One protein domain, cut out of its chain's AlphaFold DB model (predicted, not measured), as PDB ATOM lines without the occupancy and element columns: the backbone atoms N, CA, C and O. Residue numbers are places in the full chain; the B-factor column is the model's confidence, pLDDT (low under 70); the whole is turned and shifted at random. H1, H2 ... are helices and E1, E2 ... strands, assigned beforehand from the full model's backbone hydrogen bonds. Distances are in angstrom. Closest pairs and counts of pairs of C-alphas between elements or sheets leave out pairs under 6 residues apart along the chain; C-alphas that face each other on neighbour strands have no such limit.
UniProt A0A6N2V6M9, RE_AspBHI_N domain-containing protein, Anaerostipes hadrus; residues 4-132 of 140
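This is residues 4 to 132 of the 140 residues of the protein "RE_AspBHI_N domain-containing protein" of Anaerostipes hadrus (UniProt A0A6N2V6M9). With little regular structure, the model is a narrow sheet, E1 E2 E3, between short helices H1, H2 and H3 on one side and H4 with H5 on the other, amid long loops; residues 77 to 82 stick out. The 129 printed residues, 49 in named elements, run H1 H2 H3 E1 E2 H4 H5 E3: class mixed, sheet mixed. It is compact, radius of gyration of the C-alphas 15.8 A, spanning 45 by 37 by 33 A.

H1, residues 6 to 11, touches H3, residues 33 to 36; the closest C-alphas, of Leu 9 and Leu 36, are 4.8 A apart. H2, residues 27 to 30, is close to H1 but not clearly touching (7.8 A, C-alphas of Phe 6 and Ser 30). E1, residues 46 to 50, and E2, residues 58 to 65, form an antiparallel hairpin; N 47 and O 62 are 2.9 A apart. E3, residues 127 to 131, is parallel to E2; N 63 and O 128 are 2.9 A apart. E2, H4, residues 103 to 115, H5, residues 120 to 123, and E3 form a strand-helix-strand unit, parallel neighbours joined through helices, its crossover right-handed. H4 only grazes the sheet with residues 103 to 106. Every O i to N i+4 pair is within hydrogen-bond range in H4; H1 has 0 of 2, but 2 of 3 O i to N i+3.

H1 begins at C-alpha 6 (10.429, -52.930, -54.677); E3 ends at C-alpha 131 (8.283, -37.111, -51.206). E2 measures 19.3 A, H4 18.5 A.

The farthest C-alphas, of Asp 24 and Lys 117, are 49.2 A apart. The printed part has no cut; links H1 to H2 and E2 to H4 are long. The mean pLDDT of the printed part, the model's own confidence, is 96.3, and no printed residue has a pLDDT under 70.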
ATOM      1  N   ILE A   4       8.009 -48.346 -60.238       98.31
ATOM      2  CA  ILE A   4       9.089 -49.326 -60.103       98.31
ATOM      3  C   ILE A   4       8.807 -50.180 -58.867       98.31
ATOM      4  O   ILE A   4       8.665 -49.623 -57.774       98.31
ATOM      5  N   PRO A   5       8.672 -51.509 -59.014       98.00
ATOM      6  CA  PRO A   5       8.389 -52.393 -57.893       98.00
ATOM      7  C   PRO A   5       9.622 -52.549 -56.985       98.00
ATOM      8  O   PRO A   5      10.755 -52.315 -57.414       98.00
ATOM      9  N   PHE A   6       9.400 -52.930 -55.724       97.88
ATOM     10  CA  PHE A   6      10.429 -52.930 -54.677       97.88
ATOM     11  C   PHE A   6      11.645 -53.809 -55.024       97.88
ATOM     12  O   PHE A   6      12.787 -53.465 -54.715       97.88
ATOM     13  N   GLU A   7      11.420 -54.933 -55.699       97.50
ATOM     14  CA  GLU A   7      12.446 -55.874 -56.154       97.50
ATOM     15  C   GLU A   7      13.390 -55.296 -57.218       97.50
ATOM     16  O   GLU A   7      14.537 -55.728 -57.296       97.50
ATOM     17  N   ASN A   8      12.950 -54.283 -57.971       97.94
ATOM     18  CA  ASN A   8      13.719 -53.686 -59.066       97.94
ATOM     19  C   ASN A   8      14.451 -52.397 -58.663       97.94
ATOM     20  O   ASN A   8      15.145 -51.813 -59.489       97.94
ATOM     21  N   LEU A   9      14.304 -51.935 -57.416       97.88
ATOM     22  CA  LEU A   9      14.852 -50.646 -56.975       97.88
ATOM     23  C   LEU A   9      16.374 -50.547 -57.128       97.88
ATOM     24  O   LEU A   9      16.873 -49.518 -57.565       97.88
ATOM     25  N   GLU A  10      17.105 -51.615 -56.806       96.56
ATOM     26  CA  GLU A  10      18.578 -51.614 -56.811       96.56
ATOM     27  C   GLU A  10      19.191 -51.408 -58.203       96.56
ATOM     28  O   GLU A  10      20.310 -50.913 -58.312       96.56
ATOM     29  N   SER A  11      18.477 -51.797 -59.260       95.94
ATOM     30  CA  SER A  11      18.922 -51.665 -60.651       95.94
ATOM     31  C   SER A  11      18.189 -50.561 -61.412       95.94
ATOM     32  O   SER A  11      18.418 -50.395 -62.609       95.94
ATOM     33  N   SER A  12      17.295 -49.826 -60.745       96.88
ATOM     34  CA  SER A  12      16.486 -48.789 -61.381       96.88
ATOM     35  C   SER A  12      17.196 -47.441 -61.454       96.88
ATOM     36  O   SER A  12      17.890 -47.033 -60.523       96.88
ATOM     37  N   ASP A  13      16.948 -46.720 -62.544       96.94
ATOM     38  CA  ASP A  13      17.325 -45.317 -62.673       96.94
ATOM     39  C   ASP A  13      16.421 -44.402 -61.833       96.94
ATOM     40  O   ASP A  13      15.281 -44.744 -61.495       96.94
ATOM     41  N   LEU A  14      16.914 -43.191 -61.552       97.25
ATOM     42  CA  LEU A  14      16.123 -42.098 -60.986       97.25
ATOM     43  C   LEU A  14      15.406 -41.337 -62.103       97.25
ATOM     44  O   LEU A  14      16.035 -40.632 -62.890       97.25
ATOM     45  N   ILE A  15      14.085 -41.476 -62.162       97.38
ATOM     46  CA  ILE A  15      13.224 -40.884 -63.181       97.38
ATOM     47  C   ILE A  15      12.233 -39.966 -62.470       97.38
ATOM     48  O   ILE A  15      11.497 -40.402 -61.585       97.38
ATOM     49  N   VAL A  16      12.200 -38.699 -62.886       95.62
ATOM     50  CA  VAL A  16      11.295 -37.684 -62.331       95.62
ATOM     51  C   VAL A  16       9.843 -38.178 -62.375       95.62
ATOM     52  O   VAL A  16       9.420 -38.839 -63.325       95.62
ATOM     53  N   ASP A  17       9.101 -37.897 -61.305       94.19
ATOM     54  CA  ASP A  17       7.696 -38.265 -61.094       94.19
ATOM     55  C   ASP A  17       7.376 -39.770 -61.088       94.19
ATOM     56  O   ASP A  17       6.201 -40.166 -61.110       94.19
ATOM     57  N   THR A  18       8.388 -40.633 -60.999       97.62
ATOM     58  CA  THR A  18       8.199 -42.083 -60.889       97.62
ATOM     59  C   THR A  18       7.914 -42.497 -59.453       97.62
ATOM     60  O   THR A  18       8.578 -42.060 -58.524       97.62
ATOM     61  N   ILE A  19       6.935 -43.385 -59.260       98.44
ATOM     62  CA  ILE A  19       6.671 -43.964 -57.939       98.44
ATOM     63  C   ILE A  19       7.560 -45.183 -57.734       98.44
ATOM     64  O   ILE A  19       7.408 -46.198 -58.420       98.44
ATOM     65  N   TYR A  20       8.421 -45.119 -56.734       98.50
ATOM     66  CA  TYR A  20       9.227 -46.238 -56.271       98.50
ATOM     67  C   TYR A  20       8.492 -46.926 -55.126       98.50
ATOM     68  O   TYR A  20       8.203 -46.317 -54.092       98.50
ATOM     69  N   LYS A  21       8.112 -48.185 -55.341       98.38
ATOM     70  CA  LYS A  21       7.202 -48.917 -54.460       98.38
ATOM     71  C   LYS A  21       7.912 -49.432 -53.217       98.38
ATOM     72  O   LYS A  21       8.986 -50.019 -53.319       98.38
ATOM     73  N   GLY A  22       7.274 -49.264 -52.063       98.00
ATOM     74  CA  GLY A  22       7.681 -49.918 -50.823       98.00
ATOM     75  C   GLY A  22       7.471 -51.429 -50.871       98.00
ATOM     76  O   GLY A  22       6.628 -51.921 -51.618       98.00
ATOM     77  N   GLY A  23       8.235 -52.158 -50.060       96.56
ATOM     78  CA  GLY A  23       8.081 -53.607 -49.910       96.56
ATOM     79  C   GLY A  23       6.864 -54.016 -49.068       96.56
ATOM     80  O   GLY A  23       6.239 -53.194 -48.392       96.56
ATOM     81  N   ASP A  24       6.585 -55.320 -49.042       93.81
ATOM     82  CA  ASP A  24       5.456 -55.906 -48.298       93.81
ATOM     83  C   ASP A  24       5.805 -56.323 -46.857       93.81
ATOM     84  O   ASP A  24       4.949 -56.746 -46.076       93.81
ATOM     85  N   LEU A  25       7.078 -56.208 -46.470       93.12
ATOM     86  CA  LEU A  25       7.534 -56.519 -45.118       93.12
ATOM     87  C   LEU A  25       7.133 -55.422 -44.118       93.12
ATOM     88  O   LEU A  25       6.822 -54.278 -44.459       93.12
ATOM     89  N   LYS A  26       7.150 -55.761 -42.826       89.25
ATOM     90  CA  LYS A  26       6.850 -54.794 -41.766       89.25
ATOM     91  C   LYS A  26       8.048 -53.887 -41.483       89.25
ATOM     92  O   LYS A  26       9.195 -54.326 -41.426       89.25
ATOM     93  N   GLY A  27       7.753 -52.620 -41.196       91.50
ATOM     94  CA  GLY A  27       8.746 -51.646 -40.750       91.50
ATOM     95  C   GLY A  27       9.755 -51.272 -41.837       91.50
ATOM     96  O   GLY A  27       9.433 -51.249 -43.020       91.50
ATOM     97  N   LYS A  28      10.986 -50.959 -41.421       92.50
ATOM     98  CA  LYS A  28      12.026 -50.387 -42.293       92.50
ATOM     99  C   LYS A  28      12.579 -51.346 -43.352       92.50
ATOM    100  O   LYS A  28      13.316 -50.900 -44.221       92.50
ATOM    101  N   ALA A  29      12.236 -52.633 -43.293       93.56
ATOM    102  CA  ALA A  29      12.613 -53.600 -44.324       93.56
ATOM    103  C   ALA A  29      11.973 -53.291 -45.691       93.56
ATOM    104  O   ALA A  29      12.461 -53.764 -46.708       93.56
ATOM    105  N   SER A  30      10.913 -52.482 -45.699       96.81
ATOM    106  CA  SER A  30      10.185 -52.057 -46.898       96.81
ATOM    107  C   SER A  30      10.526 -50.636 -47.338       96.81
ATOM    108  O   SER A  30       9.869 -50.099 -48.227       96.81
ATOM    109  N   GLU A  31      11.514 -50.006 -46.697       97.12
ATOM    110  CA  GLU A  31      11.907 -48.631 -46.983       97.12
ATOM    111  C   GLU A  31      12.633 -48.531 -48.326       97.12
ATOM    112  O   GLU A  31      13.534 -49.312 -48.624       97.12
ATOM    113  N   VAL A  32      12.221 -47.560 -49.138       98.19
ATOM    114  CA  VAL A  32      12.602 -47.487 -50.551       98.19
ATOM    115  C   VAL A  32      13.963 -46.839 -50.764       98.19
ATOM    116  O   VAL A  32      14.791 -47.385 -51.484       98.19
ATOM    117  N   ILE A  33      14.222 -45.690 -50.139       98.25
ATOM    118  CA  ILE A  33      15.363 -44.834 -50.498       98.25
ATOM    119  C   ILE A  33      16.695 -45.528 -50.200       98.25
ATOM    120  O   ILE A  33      17.621 -45.418 -50.991       98.25
ATOM    121  N   SER A  34      16.812 -46.264 -49.091       97.19
ATOM    122  CA  SER A  34      18.045 -47.000 -48.767       97.19
ATOM    123  C   SER A  34      18.293 -48.226 -49.650       97.19
ATOM    124  O   SER A  34      19.440 -48.659 -49.758       97.19
ATOM    125  N   LYS A  35      17.250 -48.770 -50.292       97.44
ATOM    126  CA  LYS A  35      17.371 -49.837 -51.295       97.44
ATOM    127  C   LYS A  35      17.652 -49.277 -52.692       97.44
ATOM    128  O   LYS A  35      18.429 -49.861 -53.434       97.44
ATOM    129  N   LEU A  36      17.046 -48.138 -53.021       97.94
ATOM    130  CA  LEU A  36      17.226 -47.420 -54.284       97.94
ATOM    131  C   LEU A  36      18.600 -46.741 -54.377       97.94
ATOM    132  O   LEU A  36      19.211 -46.718 -55.438       97.94
ATOM    133  N   LEU A  37      19.092 -46.176 -53.268       97.44
ATOM    134  CA  LEU A  37      20.324 -45.393 -53.233       97.44
ATOM    135  C   LEU A  37      21.387 -46.050 -52.344       97.44
ATOM    136  O   LEU A  37      21.200 -46.180 -51.128       97.44
ATOM    137  N   PRO A  38      22.558 -46.396 -52.906       92.88
ATOM    138  CA  PRO A  38      23.575 -47.147 -52.188       92.88
ATOM    139  C   PRO A  38      24.138 -46.346 -51.012       92.88
ATOM    140  O   PRO A  38      24.558 -45.196 -51.162       92.88
ATOM    141  N   ASN A  39      24.234 -46.993 -49.849       95.62
ATOM    142  CA  ASN A  39      24.730 -46.429 -48.584       95.62
ATOM    143  C   ASN A  39      23.844 -45.333 -47.960       95.62
ATOM    144  O   ASN A  39      24.238 -44.741 -46.951       95.62
ATOM    145  N   CYS A  40      22.663 -45.049 -48.514       97.12
ATOM    146  CA  CYS A  40      21.758 -44.075 -47.915       97.12
ATOM    147  C   CYS A  40      21.122 -44.641 -46.638       97.12
ATOM    148  O   CYS A  40      20.716 -45.801 -46.578       97.12
ATOM    149  N   SER A  41      20.991 -43.819 -45.592       96.12
ATOM    150  CA  SER A  41      20.267 -44.235 -44.385       96.12
ATOM    151  C   SER A  41      18.779 -44.459 -44.686       96.12
ATOM    152  O   SER A  41      18.210 -43.778 -45.531       96.12
ATOM    153  N   ASN A  42      18.110 -45.333 -43.937       96.12
ATOM    154  CA  ASN A  42      16.686 -45.653 -44.127       96.12
ATOM    155  C   ASN A  42      15.710 -44.754 -43.339       96.12
ATOM    156  O   ASN A  42      14.582 -45.143 -43.042       96.12
ATOM    157  N   SER A  43      16.154 -43.590 -42.859       95.00
ATOM    158  CA  SER A  43      15.310 -42.699 -42.051       95.00
ATOM    159  C   SER A  43      15.836 -41.272 -42.021       95.00
ATOM    160  O   SER A  43      17.028 -41.052 -42.214       95.00
ATOM    161  N   GLY A  44      14.960 -40.322 -41.682       95.25
ATOM    162  CA  GLY A  44      15.278 -38.898 -41.561       95.25
ATOM    163  C   GLY A  44      14.963 -38.103 -42.829       95.25
ATOM    164  O   GLY A  44      14.928 -38.668 -43.921       95.25
ATOM    165  N   GLY A  45      14.726 -36.798 -42.649       96.94
ATOM    166  CA  GLY A  45      14.493 -35.858 -43.749       96.94
ATOM    167  C   GLY A  45      15.777 -35.529 -44.507       96.94
ATOM    168  O   GLY A  45      15.835 -35.699 -45.712       96.94
ATOM    169  N   PHE A  46      16.856 -35.188 -43.797       98.19
ATOM    170  CA  PHE A  46      18.192 -35.112 -44.395       98.19
ATOM    171  C   PHE A  46      18.904 -36.456 -44.291       98.19
ATOM    172  O   PHE A  46      19.121 -36.968 -43.183       98.19
ATOM    173  N   ARG A  47      19.333 -37.000 -45.430       97.88
ATOM    174  CA  ARG A  47      20.158 -38.212 -45.484       97.88
ATOM    175  C   ARG A  47      21.399 -37.933 -46.321       97.88
ATOM    176  O   ARG A  47      21.308 -37.672 -47.512       97.88
ATOM    177  N   LYS A  48      22.561 -37.947 -45.673       97.44
ATOM    178  CA  LYS A  48      23.850 -37.607 -46.282       97.44
ATOM    179  C   LYS A  48      24.653 -38.881 -46.484       97.44
ATOM    180  O   LYS A  48      24.809 -39.643 -45.530       97.44
ATOM    181  N   VAL A  49      25.186 -39.079 -47.682       97.81
ATOM    182  CA  VAL A  49      26.233 -40.075 -47.927       97.81
ATOM    183  C   VAL A  49      27.532 -39.331 -48.138       97.81
ATOM    184  O   VAL A  49      27.601 -38.446 -48.981       97.81
ATOM    185  N   MET A  50      28.547 -39.655 -47.340       96.75
ATOM    186  CA  MET A  50      29.820 -38.934 -47.327       96.75
ATOM    187  C   MET A  50      30.765 -39.455 -48.410       96.75
ATOM    188  O   MET A  50      30.747 -40.644 -48.745       96.75
ATOM    189  N   ARG A  51      31.609 -38.572 -48.949       95.69
ATOM    190  CA  ARG A  51      32.699 -38.957 -49.852       95.69
ATOM    191  C   ARG A  51      33.714 -39.840 -49.120       95.69
ATOM    192  O   ARG A  51      33.892 -39.741 -47.907       95.69
ATOM    193  N   LYS A  52      34.403 -40.694 -49.881       94.56
ATOM    194  CA  LYS A  52      35.476 -41.581 -49.386       94.56
ATOM    195  C   LYS A  52      36.881 -40.984 -49.555       94.56
ATOM    196  O   LYS A  52      37.867 -41.684 -49.377       94.56
ATOM    197  N   ASP A  53      36.966 -39.703 -49.906       94.69
ATOM    198  CA  ASP A  53      38.207 -38.956 -50.157       94.69
ATOM    199  C   ASP A  53      38.731 -38.209 -48.913       94.69
ATOM    200  O   ASP A  53      39.659 -37.413 -49.018       94.69
ATOM    201  N   ASN A  54      38.138 -38.451 -47.737       92.19
ATOM    202  CA  ASN A  54      38.427 -37.769 -46.468       92.19
ATOM    203  C   ASN A  54      38.172 -36.249 -46.460       92.19
ATOM    204  O   ASN A  54      38.537 -35.585 -45.492       92.19
ATOM    205  N   SER A  55      37.491 -35.694 -47.467       93.38
ATOM    206  CA  SER A  55      37.126 -34.265 -47.500       93.38
ATOM    207  C   SER A  55      36.131 -33.856 -46.411       93.38
ATOM    208  O   SER A  55      35.980 -32.674 -46.120       93.38
ATOM    209  N   GLY A  56      35.400 -34.819 -45.837       94.00
ATOM    210  CA  GLY A  56      34.285 -34.537 -44.932       94.00
ATOM    211  C   GLY A  56      33.046 -33.976 -45.639       94.00
ATOM    212  O   GLY A  56      32.104 -33.566 -44.964       94.00
ATOM    213  N   LEU A  57      33.009 -33.986 -46.978       95.69
ATOM    214  CA  LEU A  57      31.889 -33.488 -47.778       95.69
ATOM    215  C   LEU A  57      30.932 -34.617 -48.199       95.69
ATOM    216  O   LEU A  57      31.353 -35.773 -48.334       95.69
ATOM    217  N   PRO A  58      29.640 -34.324 -48.438       96.56
ATOM    218  CA  PRO A  58      28.719 -35.299 -49.008       96.56
ATOM    219  C   PRO A  58      29.088 -35.660 -50.457       96.56
ATOM    220  O   PRO A  58      29.488 -34.818 -51.264       96.56
ATOM    221  N   ALA A  59      28.944 -36.936 -50.800       97.06
ATOM    222  CA  ALA A  59      28.909 -37.412 -52.178       97.06
ATOM    223  C   ALA A  59      27.551 -37.083 -52.810       97.06
ATOM    224  O   ALA A  59      27.498 -36.597 -53.933       97.06
ATOM    225  N   TYR A  60      26.468 -37.298 -52.058       97.88
ATOM    226  CA  TYR A  60      25.116 -36.865 -52.398       97.88
ATOM    227  C   TYR A  60      24.276 -36.672 -51.131       97.88
ATOM    228  O   TYR A  60      24.595 -37.201 -50.054       97.88
ATOM    229  N   VAL A  61      23.186 -35.921 -51.271       98.50
ATOM    230  CA  VAL A  61      22.214 -35.669 -50.206       98.50
ATOM    231  C   VAL A  61      20.821 -36.031 -50.689       98.50
ATOM    232  O   VAL A  61      20.420 -35.658 -51.784       98.50
ATOM    233  N   VAL A  62      20.066 -36.717 -49.840       98.69
ATOM    234  CA  VAL A  62      18.627 -36.898 -50.005       98.69
ATOM    235  C   VAL A  62      17.880 -35.945 -49.082       98.69
ATOM    236  O   VAL A  62      18.164 -35.904 -47.877       98.69
ATOM    237  N   LEU A  63      16.906 -35.233 -49.647       98.56
ATOM    238  CA  LEU A  63      15.849 -34.544 -48.912       98.56
ATOM    239  C   LEU A  63      14.573 -35.365 -49.026       98.56
ATOM    240  O   LEU A  63      14.007 -35.509 -50.103       98.56
ATOM    241  N   TYR A  64      14.131 -35.909 -47.902       98.31
ATOM    242  CA  TYR A  64      12.871 -36.617 -47.785       98.31
ATOM    243  C   TYR A  64      11.851 -35.747 -47.056       98.31
ATOM    244  O   TYR A  64      12.112 -35.280 -45.944       98.31
ATOM    245  N   THR A  65      10.668 -35.596 -47.639       97.81
ATOM    246  CA  THR A  65       9.547 -34.889 -47.012       97.81
ATOM    247  C   THR A  65       8.265 -35.716 -47.061       97.81
ATOM    248  O   THR A  65       8.012 -36.467 -48.002       97.81
ATOM    249  N   SER A  66       7.428 -35.597 -46.032       95.75
ATOM    250  CA  SER A  66       6.067 -36.134 -46.068       95.75
ATOM    251  C   SER A  66       5.071 -35.191 -46.742       95.75
ATOM    252  O   SER A  66       3.935 -35.606 -46.954       95.75
ATOM    253  N   MET A  67       5.465 -33.941 -47.034       95.19
ATOM    254  CA  MET A  67       4.597 -32.862 -47.536       95.19
ATOM    255  C   MET A  67       3.375 -32.559 -46.644       95.19
ATOM    256  O   MET A  67       2.423 -31.926 -47.088       95.19
ATOM    257  N   SER A  68       3.365 -33.030 -45.391       94.00
ATOM    258  CA  SER A  68       2.165 -33.037 -44.536       94.00
ATOM    259  C   SER A  68       2.269 -32.170 -43.280       94.00
ATOM    260  O   SER A  68       1.301 -32.050 -42.533       94.00
ATOM    261  N   GLU A  69       3.445 -31.616 -42.994       94.12
ATOM    262  CA  GLU A  69       3.708 -30.875 -41.759       94.12
ATOM    263  C   GLU A  69       3.244 -29.420 -41.887       94.12
ATOM    264  O   GLU A  69       3.924 -28.591 -42.482       94.12
ATOM    265  N   LEU A  70       2.097 -29.080 -41.290       94.56
ATOM    266  CA  LEU A  70       1.506 -27.736 -41.409       94.56
ATOM    267  C   LEU A  70       2.390 -26.621 -40.832       94.56
ATOM    268  O   LEU A  70       2.416 -25.518 -41.369       94.56
ATOM    269  N   ALA A  71       3.119 -26.902 -39.748       95.62
ATOM    270  CA  ALA A  71       4.032 -25.933 -39.138       95.62
ATOM    271  C   ALA A  71       5.292 -25.682 -39.989       95.62
ATOM    272  O   ALA A  71       5.949 -24.657 -39.823       95.62
ATOM    273  N   TRP A  72       5.619 -26.611 -40.895       96.12
ATOM    274  CA  TRP A  72       6.820 -26.602 -41.732       96.12
ATOM    275  C   TRP A  72       6.434 -26.987 -43.169       96.12
ATOM    276  O   TRP A  72       6.723 -28.108 -43.597       96.12
ATOM    277  N   PRO A  73       5.719 -26.098 -43.885       96.50
ATOM    278  CA  PRO A  73       5.052 -26.432 -45.138       96.50
ATOM    279  C   PRO A  73       6.046 -26.508 -46.304       96.50
ATOM    280  O   PRO A  73       6.160 -25.576 -47.107       96.50
ATOM    281  N   ASP A  74       6.782 -27.619 -46.386       97.75
ATOM    282  CA  ASP A  74       7.575 -27.969 -47.567       97.75
ATOM    283  C   ASP A  74       6.678 -27.912 -48.818       97.75
ATOM    284  O   ASP A  74       5.516 -28.326 -48.783       97.75
ATOM    285  N   TYR A  75       7.196 -27.368 -49.917       96.25
ATOM    286  CA  TYR A  75       6.395 -27.063 -51.102       96.25
ATOM    287  C   TYR A  75       7.216 -27.205 -52.379       96.25
ATOM    288  O   TYR A  75       8.332 -26.698 -52.449       96.25
ATOM    289  N   LEU A  76       6.643 -27.853 -53.394       95.81
ATOM    290  CA  LEU A  76       7.186 -27.897 -54.747       95.81
ATOM    291  C   LEU A  76       6.258 -27.112 -55.667       95.81
ATOM    292  O   LEU A  76       5.081 -27.444 -55.786       95.81
ATOM    293  N   ASP A  77       6.805 -26.094 -56.313       96.31
ATOM    294  CA  ASP A  77       6.188 -25.467 -57.470       96.31
ATOM    295  C   ASP A  77       6.587 -26.263 -58.719       96.31
ATOM    296  O   ASP A  77       7.737 -26.208 -59.154       96.31
ATOM    297  N   GLU A  78       5.655 -27.046 -59.261       92.50
ATOM    298  CA  GLU A  78       5.908 -27.905 -60.427       92.50
ATOM    299  C   GLU A  78       6.091 -27.101 -61.726       92.50
ATOM    300  O   GLU A  78       6.734 -27.588 -62.653       92.50
ATOM    301  N   GLU A  79       5.583 -25.865 -61.796       95.00
ATOM    302  CA  GLU A  79       5.730 -25.005 -62.975       95.00
ATOM    303  C   GLU A  79       7.122 -24.364 -63.016       95.00
ATOM    304  O   GLU A  79       7.766 -24.327 -64.066       95.00
ATOM    305  N   THR A  80       7.609 -23.880 -61.870       96.69
ATOM    306  CA  THR A  80       8.909 -23.192 -61.785       96.69
ATOM    307  C   THR A  80      10.070 -24.103 -61.385       96.69
ATOM    308  O   THR A  80      11.231 -23.711 -61.505       96.69
ATOM    309  N   GLY A  81       9.784 -25.309 -60.889       94.38
ATOM    310  CA  GLY A  81      10.776 -26.229 -60.327       94.38
ATOM    311  C   GLY A  81      11.336 -25.782 -58.972       94.38
ATOM    312  O   GLY A  81      12.331 -26.335 -58.499       94.38
ATOM    313  N   ILE A  82      10.733 -24.772 -58.333       97.31
ATOM    314  CA  ILE A  82      11.195 -24.258 -57.042       97.31
ATOM    315  C   ILE A  82      10.714 -25.180 -55.924       97.31
ATOM    316  O   ILE A  82       9.518 -25.291 -55.650       97.31
ATOM    317  N   PHE A  83      11.667 -25.780 -55.212       97.75
ATOM    318  CA  PHE A  83      11.396 -26.553 -54.007       97.75
ATOM    319  C   PHE A  83      11.768 -25.769 -52.743       97.75
ATOM    320  O   PHE A  83      12.930 -25.429 -52.514       97.75
ATOM    321  N   ARG A  84      10.775 -25.501 -51.896       97.69
ATOM    322  CA  ARG A  84      10.940 -24.950 -50.549       97.69
ATOM    323  C   ARG A  84      11.000 -26.099 -49.548       97.69
ATOM    324  O   ARG A  84      10.048 -26.865 -49.443       97.69
ATOM    325  N   TYR A  85      12.082 -26.163 -48.778       98.19
ATOM    326  CA  TYR A  85      12.303 -27.199 -47.771       98.19
ATOM    327  C   TYR A  85      12.740 -26.593 -46.433       98.19
ATOM    328  O   TYR A  85      13.685 -25.801 -46.377       98.19
ATOM    329  N   TYR A  86      12.072 -26.977 -45.350       97.94
ATOM    330  CA  TYR A  86      12.343 -26.497 -43.998       97.94
ATOM    331  C   TYR A  86      13.349 -27.381 -43.257       97.94
ATOM    332  O   TYR A  86      13.282 -28.614 -43.275       97.94
ATOM    333  N   GLY A  87      14.245 -26.715 -42.531       97.25
ATOM    334  CA  GLY A  87      15.327 -27.309 -41.752       97.25
ATOM    335  C   GLY A  87      14.920 -28.353 -40.700       97.25
ATOM    336  O   GLY A  87      13.744 -28.577 -40.398       97.25
ATOM    337  N   ASP A  88      15.926 -29.006 -40.110       96.69
ATOM    338  CA  ASP A  88      15.736 -30.095 -39.140       96.69
ATOM    339  C   ASP A  88      15.724 -29.652 -37.670       96.69
ATOM    340  O   ASP A  88      15.622 -30.496 -36.780       96.69
ATOM    341  N   ASN A  89      15.756 -28.341 -37.402       97.00
ATOM    342  CA  ASN A  89      15.436 -27.799 -36.082       97.00
ATOM    343  C   ASN A  89      13.947 -27.432 -36.004       97.00
ATOM    344  O   ASN A  89      13.554 -26.335 -36.396       97.00
ATOM    345  N   ARG A  90      13.120 -28.362 -35.517       94.31
ATOM    346  CA  ARG A  90      11.651 -28.219 -35.479       94.31
ATOM    347  C   ARG A  90      11.072 -28.123 -34.064       94.31
ATOM    348  O   ARG A  90       9.856 -28.110 -33.900       94.31
ATOM    349  N   THR A  91      11.927 -28.067 -33.044       93.50
ATOM    350  CA  THR A  91      11.537 -28.014 -31.627       93.50
ATOM    351  C   THR A  91      12.361 -26.968 -30.881       93.50
ATOM    352  O   THR A  91      13.547 -26.822 -31.172       93.50
ATOM    353  N   PRO A  92      11.787 -26.267 -29.890       94.12
ATOM    354  CA  PRO A  92      12.523 -25.284 -29.101       94.12
ATOM    355  C   PRO A  92      13.611 -25.932 -28.225       94.12
ATOM    356  O   PRO A  92      13.612 -27.139 -27.992       94.12
ATOM    357  N   GLY A  93      14.513 -25.101 -27.691       94.94
ATOM    358  CA  GLY A  93      15.505 -25.505 -26.682       94.94
ATOM    359  C   GLY A  93      16.913 -25.788 -27.212       94.94
ATOM    360  O   GLY A  93      17.789 -26.150 -26.432       94.94
ATOM    361  N   LYS A  94      17.149 -25.607 -28.516       95.56
ATOM    362  CA  LYS A  94      18.459 -25.777 -29.158       95.56
ATOM    363  C   LYS A  94      18.769 -24.625 -30.106       95.56
ATOM    364  O   LYS A  94      17.857 -23.977 -30.618       95.56
ATOM    365  N   THR A  95      20.056 -24.378 -30.344       96.56
ATOM    366  CA  THR A  95      20.486 -23.416 -31.367       96.56
ATOM    367  C   THR A  95      20.100 -23.917 -32.758       96.56
ATOM    368  O   THR A  95      19.885 -25.111 -32.961       96.56
ATOM    369  N   ILE A  96      20.028 -23.012 -33.741       96.69
ATOM    370  CA  ILE A  96      19.581 -23.354 -35.099       96.69
ATOM    371  C   ILE A  96      20.417 -24.469 -35.750       96.69
ATOM    372  O   ILE A  96      19.870 -25.259 -36.513       96.69
ATOM    373  N   LEU A  97      21.702 -24.578 -35.406       97.25
ATOM    374  CA  LEU A  97      22.625 -25.580 -35.950       97.25
ATOM    375  C   LEU A  97      22.738 -26.849 -35.090       97.25
ATOM    376  O   LEU A  97      23.279 -27.861 -35.551       97.25
ATOM    377  N   ASP A  98      22.248 -26.838 -33.846       97.00
ATOM    378  CA  ASP A  98      22.287 -28.028 -32.994       97.00
ATOM    379  C   ASP A  98      21.138 -28.991 -33.316       97.00
ATOM    380  O   ASP A  98      20.165 -29.128 -32.579       97.00
ATOM    381  N   THR A  99      21.268 -29.699 -34.436       96.69
ATOM    382  CA  THR A  99      20.295 -30.708 -34.859       96.69
ATOM    383  C   THR A  99      20.910 -32.111 -34.881       96.69
ATOM    384  O   THR A  99      22.100 -32.256 -35.179       96.69
ATOM    385  N   PRO A 100      20.145 -33.180 -34.571       92.75
ATOM    386  CA  PRO A 100      20.695 -34.537 -34.461       92.75
ATOM    387  C   PRO A 100      21.355 -35.042 -35.745       92.75
ATOM    388  O   PRO A 100      22.322 -35.796 -35.692       92.75
ATOM    389  N   ARG A 101      20.832 -34.632 -36.907       94.38
ATOM    390  CA  ARG A 101      21.352 -35.038 -38.217       94.38
ATOM    391  C   ARG A 101      22.188 -33.963 -38.888       94.38
ATOM    392  O   ARG A 101      22.703 -34.215 -39.978       94.38
ATOM    393  N   LYS A 102      22.379 -32.804 -38.248       96.88
ATOM    394  CA  LYS A 102      23.131 -31.665 -38.789       96.88
ATOM    395  C   LYS A 102      22.627 -31.279 -40.187       96.88
ATOM    396  O   LYS A 102      23.429 -31.132 -41.109       96.88
ATOM    397  N   GLY A 103      21.306 -31.241 -40.379       97.62
ATOM    398  CA  GLY A 103      20.669 -30.795 -41.620       97.62
ATOM    399  C   GLY A 103      20.816 -29.291 -41.817       97.62
ATOM    400  O   GLY A 103      21.294 -28.856 -42.856       97.62
ATOM    401  N   ASN A 104      20.542 -28.498 -40.784       98.38
ATOM    402  CA  ASN A 104      20.744 -27.048 -40.832       98.38
ATOM    403  C   ASN A 104      22.208 -26.653 -41.065       98.38
ATOM    404  O   ASN A 104      22.462 -25.767 -41.868       98.38
ATOM    405  N   GLY A 105      23.168 -27.358 -40.455       97.94
ATOM    406  CA  GLY A 105      24.592 -27.141 -40.748       97.94
ATOM    407  C   GLY A 105      24.984 -27.502 -42.188       97.94
ATOM    408  O   GLY A 105      25.873 -26.887 -42.758       97.94
ATOM    409  N   LEU A 106      24.298 -28.470 -42.815       97.88
ATOM    410  CA  LEU A 106      24.474 -28.737 -44.244       97.88
ATOM    411  C   LEU A 106      23.915 -27.586 -45.093       97.88
ATOM    412  O   LEU A 106      24.555 -27.201 -46.065       97.88
ATOM    413  N   LEU A 107      22.730 -27.067 -44.757       98.00
ATOM    414  CA  LEU A 107      22.149 -25.933 -45.477       98.00
ATOM    415  C   LEU A 107      23.069 -24.710 -45.394       98.00
ATOM    416  O   LEU A 107      23.351 -24.110 -46.425       98.00
ATOM    417  N   GLU A 108      23.583 -24.391 -44.205       97.69
ATOM    418  CA  GLU A 108      24.558 -23.313 -44.000       97.69
ATOM    419  C   GLU A 108      25.772 -23.476 -44.925       97.69
ATOM    420  O   GLU A 108      26.009 -22.607 -45.760       97.69
ATOM    421  N   LEU A 109      26.434 -24.640 -44.896       96.19
ATOM    422  CA  LEU A 109      27.564 -24.951 -45.780       96.19
ATOM    423  C   LEU A 109      27.228 -24.762 -47.269       96.19
ATOM    424  O   LEU A 109      28.025 -24.210 -48.026       96.19
ATOM    425  N   VAL A 110      26.067 -25.248 -47.714       97.50
ATOM    426  CA  VAL A 110      25.655 -25.165 -49.125       97.50
ATOM    427  C   VAL A 110      25.456 -23.720 -49.554       97.50
ATOM    428  O   VAL A 110      25.947 -23.329 -50.612       97.50
ATOM    429  N   PHE A 111      24.761 -22.922 -48.746       97.25
ATOM    430  CA  PHE A 111      24.523 -21.521 -49.071       97.25
ATOM    431  C   PHE A 111      25.794 -20.676 -48.941       97.25
ATOM    432  O   PHE A 111      25.983 -19.768 -49.747       97.25
ATOM    433  N   GLU A 112      26.704 -20.992 -48.021       97.12
ATOM    434  CA  GLU A 112      28.044 -20.390 -47.979       97.12
ATOM    435  C   GLU A 112      28.827 -20.690 -49.261       97.12
ATOM    436  O   GLU A 112      29.310 -19.769 -49.921       97.12
ATOM    437  N   CYS A 113      28.883 -21.961 -49.675       96.88
ATOM    438  CA  CYS A 113      29.541 -22.370 -50.917       96.88
ATOM    439  C   CYS A 113      28.926 -21.676 -52.139       96.88
ATOM    440  O   CYS A 113      29.658 -21.208 -53.011       96.88
ATOM    441  N   LEU A 114      27.595 -21.567 -52.193       97.06
ATOM    442  CA  LEU A 114      26.870 -20.933 -53.296       97.06
ATOM    443  C   LEU A 114      27.171 -19.434 -53.414       97.06
ATOM    444  O   LEU A 114      27.222 -18.908 -54.522       97.06
ATOM    445  N   ASN A 115      27.371 -18.749 -52.286       96.81
ATOM    446  CA  ASN A 115      27.645 -17.309 -52.244       96.81
ATOM    447  C   ASN A 115      29.148 -16.968 -52.250       96.81
ATOM    448  O   ASN A 115      29.519 -15.791 -52.266       96.81
ATOM    449  N   SER A 116      30.019 -17.979 -52.238       95.69
ATOM    450  CA  SER A 116      31.471 -17.810 -52.302       95.69
ATOM    451  C   SER A 116      31.945 -17.345 -53.689       95.69
ATOM    452  O   SER A 116      31.310 -17.599 -54.712       95.69
ATOM    453  N   LYS A 117      33.102 -16.674 -53.739       94.44
ATOM    454  CA  LYS A 117      33.768 -16.264 -54.994       94.44
ATOM    455  C   LYS A 117      35.044 -17.058 -55.287       94.44
ATOM    456  O   LYS A 117      35.764 -16.732 -56.225       94.44
ATOM    457  N   ASP A 118      35.337 -18.069 -54.478       95.50
ATOM    458  CA  ASP A 118      36.589 -18.834 -54.489       95.50
ATOM    459  C   ASP A 118      36.469 -20.196 -55.197       95.50
ATOM    460  O   ASP A 118      37.411 -20.984 -55.201       95.50
ATOM    461  N   GLY A 119      35.316 -20.475 -55.812       93.62
ATOM    462  CA  GLY A 119      35.047 -21.744 -56.483       93.62
ATOM    463  C   GLY A 119      34.479 -22.834 -55.571       93.62
ATOM    464  O   GLY A 119      34.261 -23.948 -56.049       93.62
ATOM    465  N   SER A 120      34.156 -22.542 -54.304       95.31
ATOM    466  CA  SER A 120      33.583 -23.532 -53.374       95.31
ATOM    467  C   SER A 120      32.235 -24.108 -53.817       95.31
ATOM    468  O   SER A 120      31.818 -25.136 -53.290       95.31
ATOM    469  N   ILE A 121      31.578 -23.539 -54.832       94.94
ATOM    470  CA  ILE A 121      30.384 -24.118 -55.467       94.94
ATOM    471  C   ILE A 121      30.579 -25.587 -55.891       94.94
ATOM    472  O   ILE A 121      29.644 -26.377 -55.804       94.94
ATOM    473  N   GLN A 122      31.801 -25.995 -56.257       93.25
ATOM    474  CA  GLN A 122      32.136 -27.388 -56.606       93.25
ATOM    475  C   GLN A 122      32.024 -28.377 -55.427       93.25
ATOM    476  O   GLN A 122      32.022 -29.597 -55.616       93.25
ATOM    477  N   ASN A 123      31.937 -27.864 -54.198       94.62
ATOM    478  CA  ASN A 123      31.745 -28.658 -52.986       94.62
ATOM    479  C   ASN A 123      30.264 -28.950 -52.706       94.62
ATOM    480  O   ASN A 123      29.968 -29.807 -51.871       94.62
ATOM    481  N   ILE A 124      29.334 -28.292 -53.409       96.88
ATOM    482  CA  ILE A 124      27.901 -28.573 -53.301       96.88
ATOM    483  C   ILE A 124      27.620 -29.918 -53.976       96.88
ATOM    484  O   ILE A 124      27.774 -30.085 -55.184       96.88
ATOM    485  N   SER A 125      27.217 -30.902 -53.179       96.56
ATOM    486  CA  SER A 125      26.823 -32.220 -53.673       96.56
ATOM    487  C   SER A 125      25.472 -32.177 -54.394       96.56
ATOM    488  O   SER A 125      24.640 -31.339 -54.047       96.56
ATOM    489  N   PRO A 126      25.173 -33.135 -55.285       97.19
ATOM    490  CA  PRO A 126      23.821 -33.324 -55.800       97.19
ATOM    491  C   PRO A 126      22.797 -33.536 -54.677       97.19
ATOM    492  O   PRO A 126      23.048 -34.282 -53.722       97.19
ATOM    493  N   PHE A 127      21.636 -32.897 -54.824       98.19
ATOM    494  CA  PHE A 127      20.469 -33.072 -53.962       98.19
ATOM    495  C   PHE A 127      19.401 -33.871 -54.707       98.19
ATOM    496  O   PHE A 127      18.993 -33.499 -55.803       98.19
ATOM    497  N   LEU A 128      18.946 -34.958 -54.092       98.38
ATOM    498  CA  LEU A 128      17.872 -35.812 -54.586       98.38
ATOM    499  C   LEU A 128      16.664 -35.629 -53.670       98.38
ATOM    500  O   LEU A 128      16.753 -35.867 -52.463       98.38
ATOM    501  N   ILE A 129      15.551 -35.168 -54.224       98.31
ATOM    502  CA  ILE A 129      14.340 -34.891 -53.453       98.31
ATOM    503  C   ILE A 129      13.394 -36.072 -53.625       98.31
ATOM    504  O   ILE A 129      13.129 -36.480 -54.749       98.31
ATOM    505  N   PHE A 130      12.887 -36.587 -52.509       98.38
ATOM    506  CA  PHE A 130      11.833 -37.591 -52.488       98.38
ATOM    507  C   PHE A 130      10.700 -37.117 -51.590       98.38
ATOM    508  O   PHE A 130      10.926 -36.679 -50.454       98.38
ATOM    509  N   LYS A 131       9.465 -37.267 -52.051       97.44
ATOM    510  CA  LYS A 131       8.283 -37.111 -51.206       97.44
ATOM    511  C   LYS A 131       7.660 -38.461 -50.895       97.44
ATOM    512  O   LYS A 131       7.755 -39.421 -51.659       97.44
ATOM    513  N   LYS A 132       7.005 -38.540 -49.741       97.50
ATOM    514  CA  LYS A 132       6.224 -39.713 -49.355       97.50
ATOM    515  C   LYS A 132       5.126 -39.980 -50.391       97.50
ATOM    516  O   LYS A 132       4.343 -39.090 -50.717       97.50
TER     517      LYS A 132